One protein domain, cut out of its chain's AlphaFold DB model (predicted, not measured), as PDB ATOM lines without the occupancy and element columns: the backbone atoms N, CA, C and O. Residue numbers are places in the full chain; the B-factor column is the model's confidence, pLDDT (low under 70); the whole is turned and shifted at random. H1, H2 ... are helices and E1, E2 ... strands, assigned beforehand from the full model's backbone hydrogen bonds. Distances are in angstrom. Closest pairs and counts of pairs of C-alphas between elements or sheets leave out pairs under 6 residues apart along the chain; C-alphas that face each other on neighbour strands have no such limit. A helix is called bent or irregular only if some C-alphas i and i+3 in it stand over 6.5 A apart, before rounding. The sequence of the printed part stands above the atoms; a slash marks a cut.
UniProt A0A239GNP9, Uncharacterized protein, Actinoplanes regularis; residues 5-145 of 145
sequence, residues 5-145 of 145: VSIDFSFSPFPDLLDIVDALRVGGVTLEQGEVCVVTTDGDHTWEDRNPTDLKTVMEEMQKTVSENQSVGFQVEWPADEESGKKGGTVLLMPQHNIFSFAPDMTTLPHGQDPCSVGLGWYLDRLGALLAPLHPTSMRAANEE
ATOM      1  N   VAL A   5     -46.469 -23.716  32.009       67.75
ATOM      2  CA  VAL A   5     -47.355 -22.554  31.922       67.75
ATOM      3  C   VAL A   5     -46.802 -21.547  32.906       67.75
ATOM      4  O   VAL A   5     -46.876 -21.804  34.102       67.75
ATOM      5  N   SER A   6     -46.250 -20.440  32.433       77.44
ATOM      6  CA  SER A   6     -45.827 -19.331  33.283       77.44
ATOM      7  C   SER A   6     -46.942 -18.289  33.395       77.44
ATOM      8  O   SER A   6     -47.801 -18.151  32.521       77.44
ATOM      9  N   ILE A   7     -46.981 -17.578  34.517       84.19
ATOM     10  CA  ILE A   7     -47.881 -16.452  34.763       84.19
ATOM     11  C   ILE A   7     -47.032 -15.189  34.798       84.19
ATOM     12  O   ILE A   7     -46.291 -14.961  35.751       84.19
ATOM     13  N   ASP A   8     -47.192 -14.355  33.780       86.56
ATOM     14  CA  ASP A   8     -46.451 -13.117  33.615       86.56
ATOM     15  C   ASP A   8     -47.277 -11.921  34.078       86.56
ATOM     16  O   ASP A   8     -48.407 -11.696  33.632       86.56
ATOM     17  N   PHE A   9     -46.666 -11.104  34.923       87.12
ATOM     18  CA  PHE A   9     -47.149  -9.809  35.364       87.12
ATOM     19  C   PHE A   9     -46.227  -8.734  34.809       87.12
ATOM     20  O   PHE A   9     -45.020  -8.760  35.037       87.12
ATOM     21  N   SER A  10     -46.797  -7.778  34.083       88.62
ATOM     22  CA  SER A  10     -46.059  -6.624  33.566       88.62
ATOM     23  C   SER A  10     -46.381  -5.382  34.383       88.62
ATOM     24  O   SER A  10     -47.518  -5.220  34.831       88.62
ATOM     25  N   PHE A  11     -45.411  -4.484  34.513       85.56
ATOM     26  CA  PHE A  11     -45.531  -3.249  35.285       85.56
ATOM     27  C   PHE A  11     -45.060  -2.030  34.483       85.56
ATOM     28  O   PHE A  11     -44.289  -2.151  33.531       85.56
ATOM     29  N   SER A  12     -45.506  -0.833  34.870       85.25
ATOM     30  CA  SER A  12     -45.005   0.422  34.304       85.25
ATOM     31  C   SER A  12     -45.147   1.570  35.315       85.25
ATOM     32  O   SER A  12     -46.266   2.053  35.511       85.25
ATOM     33  N   PRO A  13     -44.045   2.034  35.945       82.81
ATOM     34  CA  PRO A  13     -42.679   1.473  35.917       82.81
ATOM     35  C   PRO A  13     -42.570   0.127  36.665       82.81
ATOM     36  O   PRO A  13     -43.496  -0.242  37.385       82.81
ATOM     37  N   PHE A  14     -41.460  -0.610  36.508       81.62
ATOM     38  CA  PHE A  14     -41.207  -1.793  37.345       81.62
ATOM     39  C   PHE A  14     -41.145  -1.409  38.833       81.62
ATOM     40  O   PHE A  14     -40.496  -0.406  39.149       81.62
ATOM     41  N   PRO A  15     -41.799  -2.163  39.738       82.19
ATOM     42  CA  PRO A  15     -41.728  -1.912  41.170       82.19
ATOM     43  C   PRO A  15     -40.303  -2.081  41.690       82.19
ATOM     44  O   PRO A  15     -39.482  -2.774  41.078       82.19
ATOM     45  N   ASP A  16     -40.023  -1.487  42.849       82.06
ATOM     46  CA  ASP A  16     -38.778  -1.787  43.540       82.06
ATOM     47  C   ASP A  16     -38.747  -3.280  43.896       82.06
ATOM     48  O   ASP A  16     -39.753  -3.888  44.273       82.06
ATOM     49  N   LEU A  17     -37.573  -3.888  43.766       73.94
ATOM     50  CA  LEU A  17     -37.368  -5.294  44.099       73.94
ATOM     51  C   LEU A  17     -37.718  -5.587  45.558       73.94
ATOM     52  O   LEU A  17     -38.239  -6.659  45.862       73.94
ATOM     53  N   LEU A  18     -37.463  -4.622  46.446       76.69
ATOM     54  CA  LEU A  18     -37.860  -4.670  47.847       76.69
ATOM     55  C   LEU A  18     -39.369  -4.814  47.996       76.69
ATOM     56  O   LEU A  18     -39.811  -5.620  48.809       76.69
ATOM     57  N   ASP A  19     -40.147  -4.082  47.200       84.00
ATOM     58  CA  ASP A  19     -41.606  -4.105  47.274       84.00
ATOM     59  C   ASP A  19     -42.159  -5.451  46.785       84.00
ATOM     60  O   ASP A  19     -43.095  -5.992  47.374       84.00
ATOM     61  N   ILE A  20     -41.548  -6.040  45.750       80.88
ATOM     62  CA  ILE A  20     -41.899  -7.385  45.263       80.88
ATOM     63  C   ILE A  20     -41.593  -8.441  46.328       80.88
ATOM     64  O   ILE A  20     -42.432  -9.289  46.628       80.88
ATOM     65  N   VAL A  21     -40.398  -8.392  46.919       77.38
ATOM     66  CA  VAL A  21     -39.984  -9.338  47.962       77.38
ATOM     67  C   VAL A  21     -40.838  -9.186  49.219       77.38
ATOM     68  O   VAL A  21     -41.229 -10.188  49.821       77.38
ATOM     69  N   ASP A  22     -41.170  -7.955  49.606       81.38
ATOM     70  CA  ASP A  22     -42.058  -7.710  50.735       81.38
ATOM     71  C   ASP A  22     -43.472  -8.221  50.453       81.38
ATOM     72  O   ASP A  22     -44.043  -8.906  51.300       81.38
ATOM     73  N   ALA A  23     -44.003  -8.005  49.245       84.56
ATOM     74  CA  ALA A  23     -45.289  -8.559  48.831       84.56
ATOM     75  C   ALA A  23     -45.296 -10.096  48.889       84.56
ATOM     76  O   ALA A  23     -46.241 -10.685  49.417       84.56
ATOM     77  N   LEU A  24     -44.224 -10.755  48.426       81.06
ATOM     78  CA  LEU A  24     -44.062 -12.209  48.534       81.06
ATOM     79  C   LEU A  24     -44.075 -12.669  49.997       81.06
ATOM     80  O   LEU A  24     -44.855 -13.547  50.370       81.06
ATOM     81  N   ARG A  25     -43.277 -12.016  50.845       79.12
ATOM     82  CA  ARG A  25     -43.181 -12.318  52.278       79.12
ATOM     83  C   ARG A  25     -44.513 -12.121  53.004       79.12
ATOM     84  O   ARG A  25     -44.922 -12.984  53.778       79.12
ATOM     85  N   VAL A  26     -45.197 -11.001  52.766       81.25
ATOM     86  CA  VAL A  26     -46.518 -10.694  53.345       81.25
ATOM     87  C   VAL A  26     -47.576 -11.674  52.837       81.25
ATOM     88  O   VAL A  26     -48.454 -12.077  53.599       81.25
ATOM     89  N   GLY A  27     -47.457 -12.123  51.586       76.50
ATOM     90  CA  GLY A  27     -48.266 -13.193  51.004       76.50
ATOM     91  C   GLY A  27     -48.028 -14.578  51.616       76.50
ATOM     92  O   GLY A  27     -48.699 -15.536  51.227       76.50
ATOM     93  N   GLY A  28     -47.100 -14.692  52.572       75.44
ATOM     94  CA  GLY A  28     -46.731 -15.936  53.241       75.44
ATOM     95  C   GLY A  28     -45.797 -16.817  52.419       75.44
ATOM     96  O   GLY A  28     -45.509 -17.929  52.849       75.44
ATOM     97  N   VAL A  29     -45.327 -16.344  51.263       79.44
ATOM     98  CA  VAL A  29     -44.430 -17.093  50.385       79.44
ATOM     99  C   VAL A  29     -43.061 -17.211  51.050       79.44
ATOM    100  O   VAL A  29     -42.457 -16.220  51.463       79.44
ATOM    101  N   THR A  30     -42.575 -18.440  51.154       76.44
ATOM    102  CA  THR A  30     -41.252 -18.773  51.684       76.44
ATOM    103  C   THR A  30     -40.330 -19.209  50.557       76.44
ATOM    104  O   THR A  30     -40.793 -19.742  49.554       76.44
ATOM    105  N   LEU A  31     -39.026 -18.985  50.706       74.12
ATOM    106  CA  LEU A  31     -38.050 -19.557  49.784       74.12
ATOM    107  C   LEU A  31     -37.926 -21.055  50.038       74.12
ATOM    108  O   LEU A  31     -37.794 -21.477  51.191       74.12
ATOM    109  N   GLU A  32     -37.920 -21.834  48.965       70.00
ATOM    110  CA  GLU A  32     -37.403 -23.193  49.039       70.00
ATOM    111  C   GLU A  32     -35.873 -23.114  49.161       70.00
ATOM    112  O   GLU A  32     -35.236 -22.281  48.513       70.00
ATOM    113  N   GLN A  33     -35.263 -23.945  50.009       61.47
ATOM    114  CA  GLN A  33     -33.801 -24.052  50.015       61.47
ATOM    115  C   GLN A  33     -33.359 -24.641  48.671       61.47
ATOM    116  O   GLN A  33     -33.721 -25.776  48.368       61.47
ATOM    117  N   GLY A  34     -32.589 -23.896  47.875       55.53
ATOM    118  CA  GLY A  34     -32.156 -24.389  46.569       55.53
ATOM    119  C   GLY A  34     -31.401 -23.382  45.708       55.53
ATOM    120  O   GLY A  34     -30.879 -22.380  46.182       55.53
ATOM    121  N   GLU A  35     -31.318 -23.670  44.416       59.41
ATOM    122  CA  GLU A  35     -30.497 -22.929  43.458       59.41
ATOM    123  C   GLU A  35     -31.126 -21.573  43.077       59.41
ATOM    124  O   GLU A  35     -32.347 -21.433  42.974       59.41
ATOM    125  N   VAL A  36     -30.280 -20.563  42.837       63.91
ATOM    126  CA  VAL A  36     -30.692 -19.284  42.234       63.91
ATOM    127  C   VAL A  36     -30.351 -19.346  40.758       63.91
ATOM    128  O   VAL A  36     -29.222 -19.661  40.386       63.91
ATOM    129  N   CYS A  37     -31.317 -19.026  39.907       64.94
ATOM    130  CA  CYS A  37     -31.073 -18.863  38.486       64.94
ATOM    131  C   CYS A  37     -30.660 -17.418  38.216       64.94
ATOM    132  O   CYS A  37     -31.393 -16.489  38.554       64.94
ATOM    133  N   VAL A  38     -29.519 -17.223  37.568       64.38
ATOM    134  CA  VAL A  38     -29.196 -15.954  36.923       64.38
ATOM    135  C   VAL A  38     -29.410 -16.142  35.429       64.38
ATOM    136  O   VAL A  38     -28.786 -17.002  34.803       64.38
ATOM    137  N   VAL A  39     -30.313 -15.350  34.856       61.50
ATOM    138  CA  VAL A  39     -30.555 -15.339  33.411       61.50
ATOM    139  C   VAL A  39     -29.815 -14.153  32.816       61.50
ATOM    140  O   VAL A  39     -30.048 -13.001  33.202       61.50
ATOM    141  N   THR A  40     -28.900 -14.434  31.894       61.38
ATOM    142  CA  THR A  40     -28.135 -13.395  31.199       61.38
ATOM    143  C   THR A  40     -28.999 -12.678  30.158       61.38
ATOM    144  O   THR A  40     -30.080 -13.142  29.794       61.38
ATOM    145  N   THR A  41     -28.520 -11.542  29.637       55.66
ATOM    146  CA  THR A  41     -29.192 -10.818  28.539       55.66
ATOM    147  C   THR A  41     -29.420 -11.665  27.287       55.66
ATOM    148  O   THR A  41     -30.313 -11.351  26.505       55.66
ATOM    149  N   ASP A  42     -28.628 -12.722  27.095       55.59
ATOM    150  CA  ASP A  42     -28.702 -13.599  25.925       55.59
ATOM    151  C   ASP A  42     -29.741 -14.725  26.088       55.59
ATOM    152  O   ASP A  42     -29.924 -15.534  25.181       55.59
ATOM    153  N   GLY A  43     -30.447 -14.764  27.226       52.59
ATOM    154  CA  GLY A  43     -31.435 -15.799  27.537       52.59
ATOM    155  C   GLY A  43     -30.815 -17.103  28.043       52.59
ATOM    156  O   GLY A  43     -31.532 -18.081  28.234       52.59
ATOM    157  N   ASP A  44     -29.501 -17.125  28.288       58.31
ATOM    158  CA  ASP A  44     -28.852 -18.275  28.906       58.31
ATOM    159  C   ASP A  44     -29.171 -18.303  30.402       58.31
ATOM    160  O   ASP A  44     -28.878 -17.371  31.159       58.31
ATOM    161  N   HIS A  45     -29.767 -19.414  30.823       58.59
ATOM    162  CA  HIS A  45     -30.068 -19.706  32.214       58.59
ATOM    163  C   HIS A  45     -28.858 -20.386  32.846       58.59
ATOM    164  O   HIS A  45     -28.553 -21.537  32.530       58.59
ATOM    165  N   THR A  46     -28.179 -19.698  33.762       59.53
ATOM    166  CA  THR A  46     -27.172 -20.341  34.610       59.53
ATOM    167  C   THR A  46     -27.769 -20.517  35.996       59.53
ATOM    168  O   THR A  46     -27.993 -19.547  36.719       59.53
ATOM    169  N   TRP A  47     -28.070 -21.763  36.356       60.00
ATOM    170  CA  TRP A  47     -28.367 -22.106  37.741       60.00
ATOM    171  C   TRP A  47     -27.054 -22.119  38.502       60.00
ATOM    172  O   TRP A  47     -26.127 -22.855  38.160       60.00
ATOM    173  N   GLU A  48     -26.963 -21.254  39.499       58.84
ATOM    174  CA  GLU A  48     -25.838 -21.236  40.408       58.84
ATOM    175  C   GLU A  48     -26.287 -21.796  41.757       58.84
ATOM    176  O   GLU A  48     -27.298 -21.376  42.331       58.84
ATOM    177  N   ASP A  49     -25.502 -22.737  42.278       55.03
ATOM    178  CA  ASP A  49     -25.699 -23.326  43.601       55.03
ATOM    179  C   ASP A  49     -25.275 -22.316  44.682       55.03
ATOM    180  O   ASP A  49     -24.217 -22.413  45.307       55.03
ATOM    181  N   ARG A  50     -26.074 -21.252  44.824       58.47
ATOM    182  CA  ARG A  50     -25.873 -20.190  45.817       58.47
ATOM    183  C   ARG A  50     -26.669 -20.406  47.099       58.47
ATOM    184  O   ARG A  50     -26.423 -19.665  48.046       58.47
ATOM    185  N   ASN A  51     -27.569 -21.400  47.146       60.09
ATOM    186  CA  ASN A  51     -28.399 -21.771  48.304       60.09
ATOM    187  C   ASN A  51     -28.756 -20.571  49.197       60.09
ATOM    188  O   ASN A  51     -28.292 -20.504  50.341       60.09
ATOM    189  N   PRO A  52     -29.521 -19.583  48.694       63.78
ATOM    190  CA  PRO A  52     -29.861 -18.418  49.479       63.78
ATOM    191  C   PRO A  52     -30.676 -18.893  50.678       63.78
ATOM    192  O   PRO A  52     -31.765 -19.448  50.556       63.78
ATOM    193  N   THR A  53     -30.127 -18.688  51.868       61.69
ATOM    194  CA  THR A  53     -30.781 -19.104  53.111       61.69
ATOM    195  C   THR A  53     -31.913 -18.161  53.510       61.69
ATOM    196  O   THR A  53     -32.698 -18.489  54.398       61.69
ATOM    197  N   ASP A  54     -31.996 -16.986  52.878       68.75
ATOM    198  CA  ASP A  54     -33.010 -15.972  53.137       68.75
ATOM    199  C   ASP A  54     -33.260 -15.045  51.930       68.75
ATOM    200  O   ASP A  54     -32.450 -14.916  51.009       68.75
ATOM    201  N   LEU A  55     -34.406 -14.355  51.965       66.62
ATOM    202  CA  LEU A  55     -34.814 -13.367  50.955       66.62
ATOM    203  C   LEU A  55     -33.846 -12.179  50.861       66.62
ATOM    204  O   LEU A  55     -33.764 -11.546  49.813       66.62
ATOM    205  N   LYS A  56     -33.089 -11.883  51.924       69.50
ATOM    206  CA  LYS A  56     -32.101 -10.798  51.925       69.50
ATOM    207  C   LYS A  56     -30.934 -11.123  50.995       69.50
ATOM    208  O   LYS A  56     -30.496 -10.252  50.255       69.50
ATOM    209  N   THR A  57     -30.479 -12.370  50.994       71.88
ATOM    210  CA  THR A  57     -29.429 -12.864  50.098       71.88
ATOM    211  C   THR A  57     -29.896 -12.799  48.645       71.88
ATOM    212  O   THR A  57     -29.178 -12.289  47.791       71.88
ATOM    213  N   VAL A  58     -31.142 -13.209  48.375       71.06
ATOM    214  CA  VAL A  58     -31.758 -13.064  47.044       71.06
ATOM    215  C   VAL A  58     -31.796 -11.593  46.619       71.06
ATOM    216  O   VAL A  58     -31.412 -11.269  45.502       71.06
ATOM    217  N   MET A  59     -32.173 -10.679  47.516       70.19
ATOM    218  CA  MET A  59     -32.173  -9.244  47.223       70.19
ATOM    219  C   MET A  59     -30.780  -8.668  46.938       70.19
ATOM    220  O   MET A  59     -30.654  -7.807  46.071       70.19
ATOM    221  N   GLU A  60     -29.744  -9.095  47.661       73.19
ATOM    222  CA  GLU A  60     -28.364  -8.651  47.423       73.19
ATOM    223  C   GLU A  60     -27.872  -9.114  46.044       73.19
ATOM    224  O   GLU A  60     -27.317  -8.317  45.283       73.19
ATOM    225  N   GLU A  61     -28.162 -10.366  45.682       69.50
ATOM    226  CA  GLU A  61     -27.898 -10.893  44.341       69.50
ATOM    227  C   GLU A  61     -28.677 -10.130  43.272       69.50
ATOM    228  O   GLU A  61     -28.109  -9.754  42.247       69.50
ATOM    229  N   MET A  62     -29.947  -9.819  43.532       67.38
ATOM    230  CA  MET A  62     -30.790  -9.039  42.630       67.38
ATOM    231  C   MET A  62     -30.295  -7.606  42.429       67.38
ATOM    232  O   MET A  62     -30.302  -7.102  41.310       67.38
ATOM    233  N   GLN A  63     -29.831  -6.929  43.482       68.81
ATOM    234  CA  GLN A  63     -29.261  -5.583  43.353       68.81
ATOM    235  C   GLN A  63     -27.980  -5.593  42.517       68.81
ATOM    236  O   GLN A  63     -27.760  -4.689  41.707       68.81
ATOM    237  N   LYS A  64     -27.157  -6.634  42.672       68.50
ATOM    238  CA  LYS A  64     -25.953  -6.820  41.864       68.50
ATOM    239  C   LYS A  64     -26.299  -7.102  40.399       68.50
ATOM    240  O   LYS A  64     -25.765  -6.447  39.510       68.50
ATOM    241  N   THR A  65     -27.255  -7.986  40.142       64.31
ATOM    242  CA  THR A  65     -27.679  -8.368  38.783       64.31
ATOM    243  C   THR A  65     -28.453  -7.276  38.046       64.31
ATOM    244  O   THR A  65     -28.280  -7.136  36.837       64.31
ATOM    245  N   VAL A  66     -29.224  -6.423  38.734       61.72
ATOM    246  CA  VAL A  66     -29.828  -5.225  38.113       61.72
ATOM    247  C   VAL A  66     -28.754  -4.281  37.572       61.72
ATOM    248  O   VAL A  66     -28.942  -3.696  36.508       61.72
ATOM    249  N   SER A  67     -27.606  -4.168  38.248       60.09
ATOM    250  CA  SER A  67     -26.474  -3.382  37.734       60.09
ATOM    251  C   SER A  67     -25.776  -4.028  36.527       60.09
ATOM    252  O   SER A  67     -25.122  -3.330  35.754       60.09
ATOM    253  N   GLU A  68     -25.962  -5.336  36.334       64.62
ATOM    254  CA  GLU A  68     -25.348  -6.150  35.278       64.62
ATOM    255  C   GLU A  68     -26.330  -6.513  34.147       64.62
ATOM    256  O   GLU A  68     -25.980  -7.281  33.253       64.62
ATOM    257  N   ASN A  69     -27.543  -5.945  34.143       65.44
ATOM    258  CA  ASN A  69     -28.605  -6.282  33.193       65.44
ATOM    259  C   ASN A  69     -28.967  -7.786  33.175       65.44
ATOM    260  O   ASN A  69     -29.150  -8.381  32.114       65.44
ATOM    261  N   GLN A  70     -29.164  -8.399  34.337       69.69
ATOM    262  CA  GLN A  70     -29.542  -9.812  34.446       69.69
ATOM    263  C   GLN A  70     -30.922  -9.997  35.093       69.69
ATOM    264  O   GLN A  70     -31.430  -9.101  35.773       69.69
ATOM    265  N   SER A  71     -31.544 -11.151  34.848       74.94
ATOM    266  CA  SER A  71     -32.787 -11.571  35.512       74.94
ATOM    267  C   SER A  71     -32.466 -12.575  36.613       74.94
ATOM    268  O   SER A  71     -31.490 -13.317  36.507       74.94
ATOM    269  N   VAL A  72     -33.292 -12.620  37.657       76.44
ATOM    270  CA  VAL A  72     -33.081 -13.516  38.801       76.44
ATOM    271  C   VAL A  72     -34.272 -14.437  38.963       76.44
ATOM    272  O   VAL A  72     -35.408 -13.972  39.027       76.44
ATOM    273  N   GLY A  73     -34.003 -15.735  39.046       78.00
ATOM    274  CA  GLY A  73     -34.979 -16.765  39.343       78.00
ATOM    275  C   GLY A  73     -34.700 -17.461  40.671       78.00
ATOM    276  O   GLY A  73     -33.546 -17.682  41.030       78.00
ATOM    277  N   PHE A  74     -35.749 -17.814  41.405       76.81
ATOM    278  CA  PHE A  74     -35.651 -18.560  42.660       76.81
ATOM    279  C   PHE A  74     -36.900 -19.416  42.882       76.81
ATOM    280  O   PHE A  74     -37.990 -19.076  42.415       76.81
ATOM    281  N   GLN A  75     -36.740 -20.531  43.594       79.50
ATOM    282  CA  GLN A  75     -37.858 -21.396  43.969       79.50
ATOM    283  C   GLN A  75     -38.558 -20.866  45.218       79.50
ATOM    284  O   GLN A  75     -37.925 -20.413  46.179       79.50
ATOM    285  N   VAL A  76     -39.883 -20.931  45.203       79.94
ATOM    286  CA  VAL A  76     -40.718 -20.532  46.330       79.94
ATOM    287  C   VAL A  76     -41.721 -21.612  46.693       79.94
ATOM    288  O   VAL A  76     -42.244 -22.308  45.828       79.94
ATOM    289  N   GLU A  77     -42.060 -21.670  47.975       80.94
ATOM    290  CA  GLU A  77     -43.142 -22.476  48.527       80.94
ATOM    291  C   GLU A  77     -44.180 -21.571  49.203       80.94
ATOM    292  O   GLU A  77     -43.851 -20.672  49.981       80.94
ATOM    293  N   TRP A  78     -45.458 -21.841  48.956       77.62
ATOM    294  CA  TRP A  78     -46.562 -21.370  49.778       77.62
ATOM    295  C   TRP A  78     -46.656 -22.211  51.052       77.62
ATOM    296  O   TRP A  78     -46.371 -23.414  51.031       77.62
ATOM    297  N   PRO A  79     -47.109 -21.604  52.161       69.88
ATOM    298  CA  PRO A  79     -47.287 -22.326  53.401       69.88
ATOM    299  C   PRO A  79     -48.355 -23.393  53.171       69.88
ATOM    300  O   PRO A  79     -49.420 -23.105  52.620       69.88
ATOM    301  N   ALA A  80     -48.053 -24.624  53.581       61.31
ATOM    302  CA  ALA A  80     -49.020 -25.704  53.516       61.31
ATOM    303  C   ALA A  80     -50.228 -25.341  54.385       61.31
ATOM    304  O   ALA A  80     -50.082 -25.131  55.591       61.31
ATOM    305  N   ASP A  81     -51.409 -25.265  53.780       60.03
ATOM    306  CA  ASP A  81     -52.644 -25.411  54.538       60.03
ATOM    307  C   ASP A  81     -52.939 -26.912  54.720       60.03
ATOM    308  O   ASP A  81     -52.410 -27.769  54.002       60.03
ATOM    309  N   GLU A  82     -53.747 -27.249  55.728       47.53
ATOM    310  CA  GLU A  82     -54.063 -28.645  56.071       47.53
ATOM    311  C   GLU A  82     -54.749 -29.412  54.923       47.53
ATOM    312  O   GLU A  82     -54.747 -30.641  54.929       47.53
ATOM    313  N   GLU A  83     -55.306 -28.712  53.926       51.62
ATOM    314  CA  GLU A  83     -56.060 -29.308  52.817       51.62
ATOM    315  C   GLU A  83     -55.253 -29.519  51.534       51.62
ATOM    316  O   GLU A  83     -55.598 -30.402  50.749       51.62
ATOM    317  N   SER A  84     -54.211 -28.726  51.273       54.66
ATOM    318  CA  SER A  84     -53.639 -28.659  49.925       54.66
ATOM    319  C   SER A  84     -52.120 -28.780  49.844       54.66
ATOM    320  O   SER A  84     -51.563 -28.669  48.752       54.66
ATOM    321  N   GLY A  85     -51.472 -29.101  50.969       58.91
ATOM    322  CA  GLY A  85     -50.051 -29.439  51.022       58.91
ATOM    323  C   GLY A  85     -49.132 -28.259  50.701       58.91
ATOM    324  O   GLY A  85     -49.575 -27.138  50.448       58.91
ATOM    325  N   LYS A  86     -47.818 -28.503  50.739       59.91
ATOM    326  CA  LYS A  86     -46.838 -27.531  50.249       59.91
ATOM    327  C   LYS A  86     -46.982 -27.411  48.735       59.91
ATOM    328  O   LYS A  86     -47.010 -28.423  48.041       59.91
ATOM    329  N   LYS A  87     -47.064 -26.180  48.240       75.75
ATOM    330  CA  LYS A  87     -47.142 -25.879  46.807       75.75
ATOM    331  C   LYS A  87     -46.095 -24.857  46.476       75.75
ATOM    332  O   LYS A  87     -45.914 -23.930  47.255       75.75
ATOM    333  N   GLY A  88     -45.473 -24.976  45.319       76.50
ATOM    334  CA  GLY A  88     -44.405 -24.073  44.946       76.50
ATOM    335  C   GLY A  88     -44.364 -23.773  43.467       76.50
ATOM    336  O   GLY A  88     -45.300 -24.057  42.710       76.50
ATOM    337  N   GLY A  89     -43.268 -23.143  43.095       79.81
ATOM    338  CA  GLY A  89     -42.920 -22.856  41.723       79.81
ATOM    339  C   GLY A  89     -41.731 -21.918  41.648       79.81
ATOM    340  O   GLY A  89     -41.219 -21.429  42.655       79.81
ATOM    341  N   THR A  90     -41.326 -21.636  40.423       80.81
ATOM    342  CA  THR A  90     -40.198 -20.765  40.135       80.81
ATOM    343  C   THR A  90     -40.695 -19.349  39.910       80.81
ATOM    344  O   THR A  90     -41.518 -19.106  39.030       80.81
ATOM    345  N   VAL A  91     -40.186 -18.399  40.685       82.88
ATOM    346  CA  VAL A  91     -40.330 -16.970  40.395       82.88
ATOM    347  C   VAL A  91     -39.165 -16.557  39.510       82.88
ATOM    348  O   VAL A  91     -38.033 -16.911  39.813       82.88
ATOM    349  N   LEU A  92     -39.430 -15.788  38.454       82.38
ATOM    350  CA  LEU A  92     -38.425 -15.085  37.664       82.38
ATOM    351  C   LEU A  92     -38.723 -13.587  37.662       82.38
ATOM    352  O   LEU A  92     -39.814 -13.141  37.311       82.38
ATOM    353  N   LEU A  93     -37.724 -12.792  38.017       82.31
ATOM    354  CA  LEU A  93     -37.784 -11.339  38.017       82.31
ATOM    355  C   LEU A  93     -36.934 -10.815  36.875       82.31
ATOM    356  O   LEU A  93     -35.726 -11.048  36.842       82.31
ATOM    357  N   MET A  94     -37.569 -10.077  35.967       81.38
ATOM    358  CA  MET A  94     -36.968  -9.508  34.761       81.38
ATOM    359  C   MET A  94     -37.143  -7.979  34.760       81.38
ATOM    360  O   MET A  94     -37.992  -7.446  34.031       81.38
ATOM    361  N   PRO A  95     -36.357  -7.233  35.562       75.81
ATOM    362  CA  PRO A  95     -36.565  -5.798  35.772       75.81
ATOM    363  C   PRO A  95     -36.468  -4.973  34.485       75.81
ATOM    364  O   PRO A  95     -37.245  -4.045  34.282       75.81
ATOM    365  N   GLN A  96     -35.580  -5.357  33.561       76.69
ATOM    366  CA  GLN A  96     -35.430  -4.700  32.254       76.69
ATOM    367  C   GLN A  96     -36.673  -4.788  31.372       76.69
ATOM    368  O   GLN A  96     -36.967  -3.870  30.609       76.69
ATOM    369  N   HIS A  97     -37.409  -5.892  31.475       76.69
ATOM    370  CA  HIS A  97     -38.637  -6.093  30.718       76.69
ATOM    371  C   HIS A  97     -39.859  -5.548  31.466       76.69
ATOM    372  O   HIS A  97     -40.956  -5.506  30.913       76.69
ATOM    373  N   ASN A  98     -39.664  -5.072  32.698       83.44
ATOM    374  CA  ASN A  98     -40.705  -4.780  33.669       83.44
ATOM    375  C   ASN A  98     -41.633  -5.990  33.910       83.44
ATOM    376  O   ASN A  98     -42.851  -5.815  33.996       83.44
ATOM    377  N   ILE A  99     -41.076  -7.209  33.981       84.44
ATOM    378  CA  ILE A  99     -41.850  -8.456  34.113       84.44
ATOM    379  C   ILE A  99     -41.496  -9.200  35.405       84.44
ATOM    380  O   ILE A  99     -40.327  -9.380  35.745       84.44
ATOM    381  N   PHE A 100     -42.530  -9.662  36.103       86.81
ATOM    382  CA  PHE A 100     -42.484 -10.720  37.109       86.81
ATOM    383  C   PHE A 100     -43.141 -11.953  36.491       86.81
ATOM    384  O   PHE A 100     -44.289 -11.866  36.066       86.81
ATOM    385  N   SER A 101     -42.450 -13.083  36.435       85.19
ATOM    386  CA  SER A 101     -42.994 -14.345  35.938       85.19
ATOM    387  C   SER A 101     -43.026 -15.380  37.052       85.19
ATOM    388  O   SER A 101     -42.142 -15.417  37.907       85.19
ATOM    389  N   PHE A 102     -44.057 -16.214  37.059       85.56
ATOM    390  CA  PHE A 102     -44.179 -17.324  37.988       85.56
ATOM    391  C   PHE A 102     -44.560 -18.607  37.253       85.56
ATOM    392  O   PHE A 102     -45.629 -18.689  36.652       85.56
ATOM    393  N   ALA A 103     -43.708 -19.621  37.346       82.00
ATOM    394  CA  ALA A 103     -43.946 -20.954  36.819       82.00
ATOM    395  C   ALA A 103     -44.346 -21.899  37.970       82.00
ATOM    396  O   ALA A 103     -43.473 -22.307  38.737       82.00
ATOM    397  N   PRO A 104     -45.637 -22.249  38.140       75.75
ATOM    398  CA  PRO A 104     -46.059 -23.248  39.116       75.75
ATOM    399  C   PRO A 104     -45.381 -24.590  38.842       75.75
ATOM    400  O   PRO A 104     -45.362 -25.055  37.697       75.75
ATOM    401  N   ASP A 105     -44.900 -25.253  39.896       70.75
ATOM    402  CA  ASP A 105     -44.445 -26.635  39.775       70.75
ATOM    403  C   ASP A 105     -45.664 -27.555  39.643       70.75
ATOM    404  O   ASP A 105     -46.259 -28.026  40.612       70.75
ATOM    405  N   MET A 106     -46.094 -27.757  38.400       57.25
ATOM    406  CA  MET A 106     -47.173 -28.682  38.053       57.25
ATOM    407  C   MET A 106     -46.652 -30.112  37.832       57.25
ATOM    408  O   MET A 106     -47.404 -30.988  37.399       57.25
ATOM    409  N   THR A 107     -45.365 -30.362  38.095       46.81
ATOM    410  CA  THR A 107     -44.646 -31.569  37.688       46.81
ATOM    411  C   THR A 107     -44.002 -32.290  38.863       46.81
ATOM    412  O   THR A 107     -42.796 -32.465  38.898       46.81
ATOM    413  N   THR A 108     -44.803 -32.844  39.771       35.91
ATOM    414  CA  THR A 108     -44.523 -34.157  40.385       35.91
ATOM    415  C   THR A 108     -45.726 -34.629  41.194       35.91
ATOM    416  O   THR A 108     -45.948 -34.219  42.324       35.91
ATOM    417  N   LEU A 109     -46.482 -35.578  40.642       34.72
ATOM    418  CA  LEU A 109     -47.215 -36.526  41.476       34.72
ATOM    419  C   LEU A 109     -46.686 -37.919  41.146       34.72
ATOM    420  O   LEU A 109     -46.833 -38.371  40.003       34.72
ATOM    421  N   PRO A 110     -46.042 -38.614  42.100       28.44
ATOM    422  CA  PRO A 110     -45.805 -40.037  41.948       28.44
ATOM    423  C   PRO A 110     -47.156 -40.731  41.727       28.44
ATOM    424  O   PRO A 110     -48.167 -40.367  42.329       28.44
ATOM    425  N   HIS A 111     -47.177 -41.693  40.804       31.48
ATOM    426  CA  HIS A 111     -48.378 -42.409  40.374       31.48
ATOM    427  C   HIS A 111     -49.275 -42.801  41.559       31.48
ATOM    428  O   HIS A 111     -48.903 -43.659  42.357       31.48
ATOM    429  N   GLY A 112     -50.466 -42.202  41.644       35.53
ATOM    430  CA  GLY A 112     -51.516 -42.617  42.578       35.53
ATOM    431  C   GLY A 112     -51.885 -41.630  43.686       35.53
ATOM    432  O   GLY A 112     -52.748 -41.974  44.490       35.53
ATOM    433  N   GLN A 113     -51.301 -40.431  43.736       35.66
ATOM    434  CA  GLN A 113     -51.863 -39.341  44.539       35.66
ATOM    435  C   GLN A 113     -52.787 -38.477  43.679       35.66
ATOM    436  O   GLN A 113     -52.419 -38.085  42.570       35.66
ATOM    437  N   ASP A 114     -54.000 -38.236  44.189       36.56
ATOM    438  CA  ASP A 114     -54.924 -37.242  43.642       36.56
ATOM    439  C   ASP A 114     -54.147 -35.932  43.477       36.56
ATOM    440  O   ASP A 114     -53.451 -35.532  44.420       36.56
ATOM    441  N   PRO A 115     -54.193 -35.277  42.304       42.66
ATOM    442  CA  PRO A 115     -53.563 -33.987  42.175       42.66
ATOM    443  C   PRO A 115     -54.102 -33.083  43.258       42.66
ATOM    444  O   PRO A 115     -55.319 -32.981  43.423       42.66
ATOM    445  N   CYS A 116     -53.190 -32.431  43.990       44.84
ATOM    446  CA  CYS A 116     -53.539 -31.222  44.717       44.84
ATOM    447  C   CYS A 116     -54.477 -30.442  43.797       44.84
ATOM    448  O   CYS A 116     -54.124 -30.139  42.658       44.84
ATOM    449  N   SER A 117     -55.709 -30.257  44.263       48.00
ATOM    450  CA  SER A 117     -56.928 -29.865  43.542       48.00
ATOM    451  C   SER A 117     -56.892 -28.423  43.013       48.00
ATOM    452  O   SER A 117     -57.898 -27.725  42.910       48.00
ATOM    453  N   VAL A 118     -55.694 -27.943  42.708       56.53
ATOM    454  CA  VAL A 118     -55.296 -26.553  42.703       56.53
ATOM    455  C   VAL A 118     -54.850 -26.249  41.287       56.53
ATOM    456  O   VAL A 118     -53.691 -26.396  40.916       56.53
ATOM    457  N   GLY A 119     -55.828 -25.893  40.457       65.38
ATOM    458  CA  GLY A 119     -55.569 -25.470  39.089       65.38
ATOM    459  C   GLY A 119     -54.889 -24.101  39.026       65.38
ATOM    460  O   GLY A 119     -54.824 -23.369  40.016       65.38
ATOM    461  N   LEU A 120     -54.477 -23.713  37.816       72.44
ATOM    462  CA  LEU A 120     -53.913 -22.394  37.491       72.44
ATOM    463  C   LEU A 120     -54.708 -21.223  38.108       72.44
ATOM    464  O   LEU A 120     -54.118 -20.236  38.532       72.44
ATOM    465  N   GLY A 121     -56.036 -21.352  38.208       73.25
ATOM    466  CA  GLY A 121     -56.913 -20.349  38.821       73.25
ATOM    467  C   GLY A 121     -56.564 -20.010  40.273       73.25
ATOM    468  O   GLY A 121     -56.570 -18.841  40.633       73.25
ATOM    469  N   TRP A 122     -56.167 -20.989  41.089       77.62
ATOM    470  CA  TRP A 122     -55.776 -20.724  42.478       77.62
ATOM    471  C   TRP A 122     -54.481 -19.910  42.563       77.62
ATOM    472  O   TRP A 122     -54.383 -18.989  43.374       77.62
ATOM    473  N   TYR A 123     -53.501 -20.219  41.703       78.31
ATOM    474  CA  TYR A 123     -52.264 -19.440  41.611       78.31
ATOM    475  C   TYR A 123     -52.554 -18.018  41.134       78.31
ATOM    476  O   TYR A 123     -52.033 -17.075  41.718       78.31
ATOM    477  N   LEU A 124     -53.428 -17.853  40.136       79.62
ATOM    478  CA  LEU A 124     -53.847 -16.536  39.648       79.62
ATOM    479  C   LEU A 124     -54.540 -15.708  40.735       79.62
ATOM    480  O   LEU A 124     -54.208 -14.538  40.894       79.62
ATOM    481  N   ASP A 125     -55.445 -16.302  41.516       82.12
ATOM    482  CA  ASP A 125     -56.132 -15.596  42.602       82.12
ATOM    483  C   ASP A 125     -55.149 -15.151  43.695       82.12
ATOM    484  O   ASP A 125     -55.188 -14.009  44.159       82.12
ATOM    485  N   ARG A 126     -54.223 -16.036  44.089       82.00
ATOM    486  CA  ARG A 126     -53.214 -15.744  45.117       82.00
ATOM    487  C   ARG A 126     -52.195 -14.713  44.646       82.00
ATOM    488  O   ARG A 126     -51.969 -13.737  45.354       82.00
ATOM    489  N   LEU A 127     -51.607 -14.905  43.466       83.69
ATOM    490  CA  LEU A 127     -50.626 -13.982  42.889       83.69
ATOM    491  C   LEU A 127     -51.265 -12.639  42.541       83.69
ATOM    492  O   LEU A 127     -50.664 -11.599  42.784       83.69
ATOM    493  N   GLY A 128     -52.502 -12.646  42.041       84.31
ATOM    494  CA  GLY A 128     -53.266 -11.434  41.773       84.31
ATOM    495  C   GLY A 128     -53.495 -10.616  43.042       84.31
ATOM    496  O   GLY A 128     -53.226  -9.420  43.046       84.31
ATOM    497  N   ALA A 129     -53.922 -11.251  44.138       84.94
ATOM    498  CA  ALA A 129     -54.077 -10.573  45.426       84.94
ATOM    499  C   ALA A 129     -52.737 -10.078  45.999       84.94
ATOM    500  O   ALA A 129     -52.673  -8.984  46.557       84.94
ATOM    501  N   LEU A 130     -51.678 -10.873  45.840       85.62
ATOM    502  CA  LEU A 130     -50.329 -10.576  46.320       85.62
ATOM    503  C   LEU A 130     -49.714  -9.375  45.600       85.62
ATOM    504  O   LEU A 130     -49.151  -8.494  46.242       85.62
ATOM    505  N   LEU A 131     -49.842  -9.325  44.273       87.38
ATOM    506  CA  LEU A 131     -49.242  -8.290  43.434       87.38
ATOM    507  C   LEU A 131     -50.160  -7.080  43.223       87.38
ATOM    508  O   LEU A 131     -49.683  -6.048  42.764       87.38
ATOM    509  N   ALA A 132     -51.448  -7.145  43.583       86.69
ATOM    510  CA  ALA A 132     -52.384  -6.023  43.452       86.69
ATOM    511  C   ALA A 132     -51.878  -4.686  44.045       86.69
ATOM    512  O   ALA A 132     -52.065  -3.662  43.381       86.69
ATOM    513  N   PRO A 133     -51.214  -4.648  45.223       87.81
ATOM    514  CA  PRO A 133     -50.645  -3.413  45.773       87.81
ATOM    515  C   PRO A 133     -49.538  -2.794  44.910       87.81
ATOM    516  O   PRO A 133     -49.294  -1.597  45.003       87.81
ATOM    517  N   LEU A 134     -48.888  -3.592  44.058       85.94
ATOM    518  CA  LEU A 134     -47.833  -3.151  43.144       85.94
ATOM    519  C   LEU A 134     -48.381  -2.656  41.798       85.94
ATOM    520  O   LEU A 134     -47.610  -2.293  40.915       85.94
ATOM    521  N   HIS A 135     -49.708  -2.637  41.632       86.75
ATOM    522  CA  HIS A 135     -50.401  -2.123  40.449       86.75
ATOM    523  C   HIS A 135     -49.882  -2.691  39.107       86.75
ATOM    524  O   HIS A 135     -49.488  -1.918  38.227       86.75
ATOM    525  N   PRO A 136     -49.894  -4.026  38.901       85.31
ATOM    526  CA  PRO A 136     -49.517  -4.618  37.623       85.31
ATOM    527  C   PRO A 136     -50.399  -4.069  36.499       85.31
ATOM    528  O   PRO A 136     -51.623  -3.986  36.616       85.31
ATOM    529  N   THR A 137     -49.779  -3.710  35.380       86.62
ATOM    530  CA  THR A 137     -50.471  -3.182  34.198       86.62
ATOM    531  C   THR A 137     -51.117  -4.282  33.361       86.62
ATOM    532  O   THR A 137     -52.072  -4.023  32.629       86.62
ATOM    533  N   SER A 138     -50.613  -5.515  33.452       87.19
ATOM    534  CA  SER A 138     -51.221  -6.684  32.814       87.19
ATOM    535  C   SER A 138     -50.807  -7.985  33.488       87.19
ATOM    536  O   SER A 138     -49.709  -8.074  34.025       87.19
ATOM    537  N   MET A 139     -51.667  -8.999  33.378       84.81
ATOM    538  CA  MET A 139     -51.414 -10.381  33.792       84.81
ATOM    539  C   MET A 139     -51.751 -11.315  32.625       84.81
ATOM    540  O   MET A 139     -52.811 -11.163  32.008       84.81
ATOM    541  N   ARG A 140     -50.863 -12.254  32.288       81.50
ATOM    542  CA  ARG A 140     -51.046 -13.218  31.189       81.50
ATOM    543  C   ARG A 140     -50.502 -14.586  31.581       81.50
ATOM    544  O   ARG A 140     -49.478 -14.666  32.236       81.50
ATOM    545  N   ALA A 141     -51.166 -15.651  31.143       72.50
ATOM    546  CA  ALA A 141     -50.565 -16.979  31.145       72.50
ATOM    547  C   ALA A 141     -49.794 -17.159  29.828       72.50
ATOM    548  O   ALA A 141     -50.397 -17.046  28.755       72.50
ATOM    549  N   ALA A 142     -48.489 -17.392  29.904       63.25
ATOM    550  CA  ALA A 142     -47.640 -17.713  28.769       63.25
ATOM    551  C   ALA A 142     -47.381 -19.226  28.734       63.25
ATOM    552  O   ALA A 142     -47.212 -19.874  29.764       63.25
ATOM    553  N   ASN A 143     -47.419 -19.806  27.535       56.53
ATOM    554  CA  ASN A 143     -46.938 -21.167  27.314       56.53
ATOM    555  C   ASN A 143     -45.528 -21.043  26.747       56.53
ATOM    556  O   ASN A 143     -45.363 -20.394  25.714       56.53
ATOM    557  N   GLU A 144     -44.552 -21.675  27.385       49.25
ATOM    558  CA  GLU A 144     -43.243 -21.887  26.773       49.25
ATOM    559  C   GLU A 144     -43.289 -23.232  26.020       49.25
ATOM    560  O   GLU A 144     -43.636 -24.265  26.605       49.25
ATOM    561  N   GLU A 145     -43.073 -23.193  24.695       42.09
ATOM    562  CA  GLU A 145     -43.062 -24.363  23.790       42.09
ATOM    563  C   GLU A 145     -41.681 -25.017  23.683       42.09
ATOM    564  O   GLU A 145     -40.678 -24.276  23.573       42.09
TER     565      GLU A 145
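This is residues 5 to 145 of the 145 residues of an uncharacterized protein of Actinoplanes regularis (UniProt A0A239GNP9). One strongly twisted, curled sheet of seven strands has three helices over one face and no named helix over the other; the sheet curls round H3, while H2 lies along E4 and H1 sits between H2 and H3. From the far end of E6 a loop sticks out, with residues 108 to 114 standing free. The printed part has 141 residues, with E1 H1 E2 E3 H2 E4 E5 E6 H3 E7 along the chain; the sheet, in the order E3 E2 E4 E5 E6 E1 E7, is antiparallel throughout, and the class is mixed, helices and strands. The whole is compact, with a radius of gyration of the C-alphas of 14.8 A and spans of 46 by 33 by 32 A.

Across the sheet come E3, residues 45 to 48, E2, residues 30 to 39, E4, residues 71 to 81, E5, residues 85 to 94, E6, residues 99 to 104, E1, residues 5 to 10, and E7, residues 138 to 144. E4, E5 and E6 form a meander, each strand the antiparallel neighbour of the one before: N 74 and O 91 are 2.9 A apart, N 92 and O 101 2.8 A, both within hydrogen-bond range. So are N 38 and O 46 of the hairpin E2 and E3, 2.9 A, N 37 and O 73 of E2 and E4, 2.8 A, N 9 and O 100 of E1 and E6, 2.7 A, and N 8 and O 140 of E1 and E7, 2.8 A. E2 bends by 93 degrees at residue 33. H2, residues 55 to 67, lies over E4 at a height over the sheet of 9.2 A, along the strands at 18 degrees on the local plane; their closest C-alphas, Met 62 and Val 72, are 6.3 A apart. H1, residues 17 to 26, is on the same face and touches H2, the closest C-alphas being those of Val 21 and Leu 55, 7.2 A, at a shallow tilt of 22 degrees, opposite ways. H3, residues 120 to 134, touches H1 with residues 130 to 134 alone; the closest C-alphas, Ala 23 and Leu 130, are 6.0 A apart. H2 and H3 are apart. E3, H2, E4 and E6, H3, E7 are split strand-helix-strand units, two strands running the same way with another strand between them, each with a right-handed crossover. Every O i to N i+4 pair is within hydrogen-bond range in H1, 8 of 9 in H2 and 9 of 11 in H3.

E1 begins at C-alpha 5 (-47.355, -22.554, 31.922). E4 measures 30.8 A, E5 28.9 A, E2 21.5 A and H3 21.0 A; H3 is irregular, with C-alphas 130 and 133 7.2 A apart. E7 ends at C-alpha 144 (-43.243, -21.887, 26.773).

The two C-alphas farthest apart, Ser 67 and Gly 112, are 46.8 A apart. The printed part has no cut, and the link E6 to H3, 15 residues, is long. Mean pLDDT of the printed part is 70.1; 61 residues are under 70, among them 33 to 56 and 106 to 119.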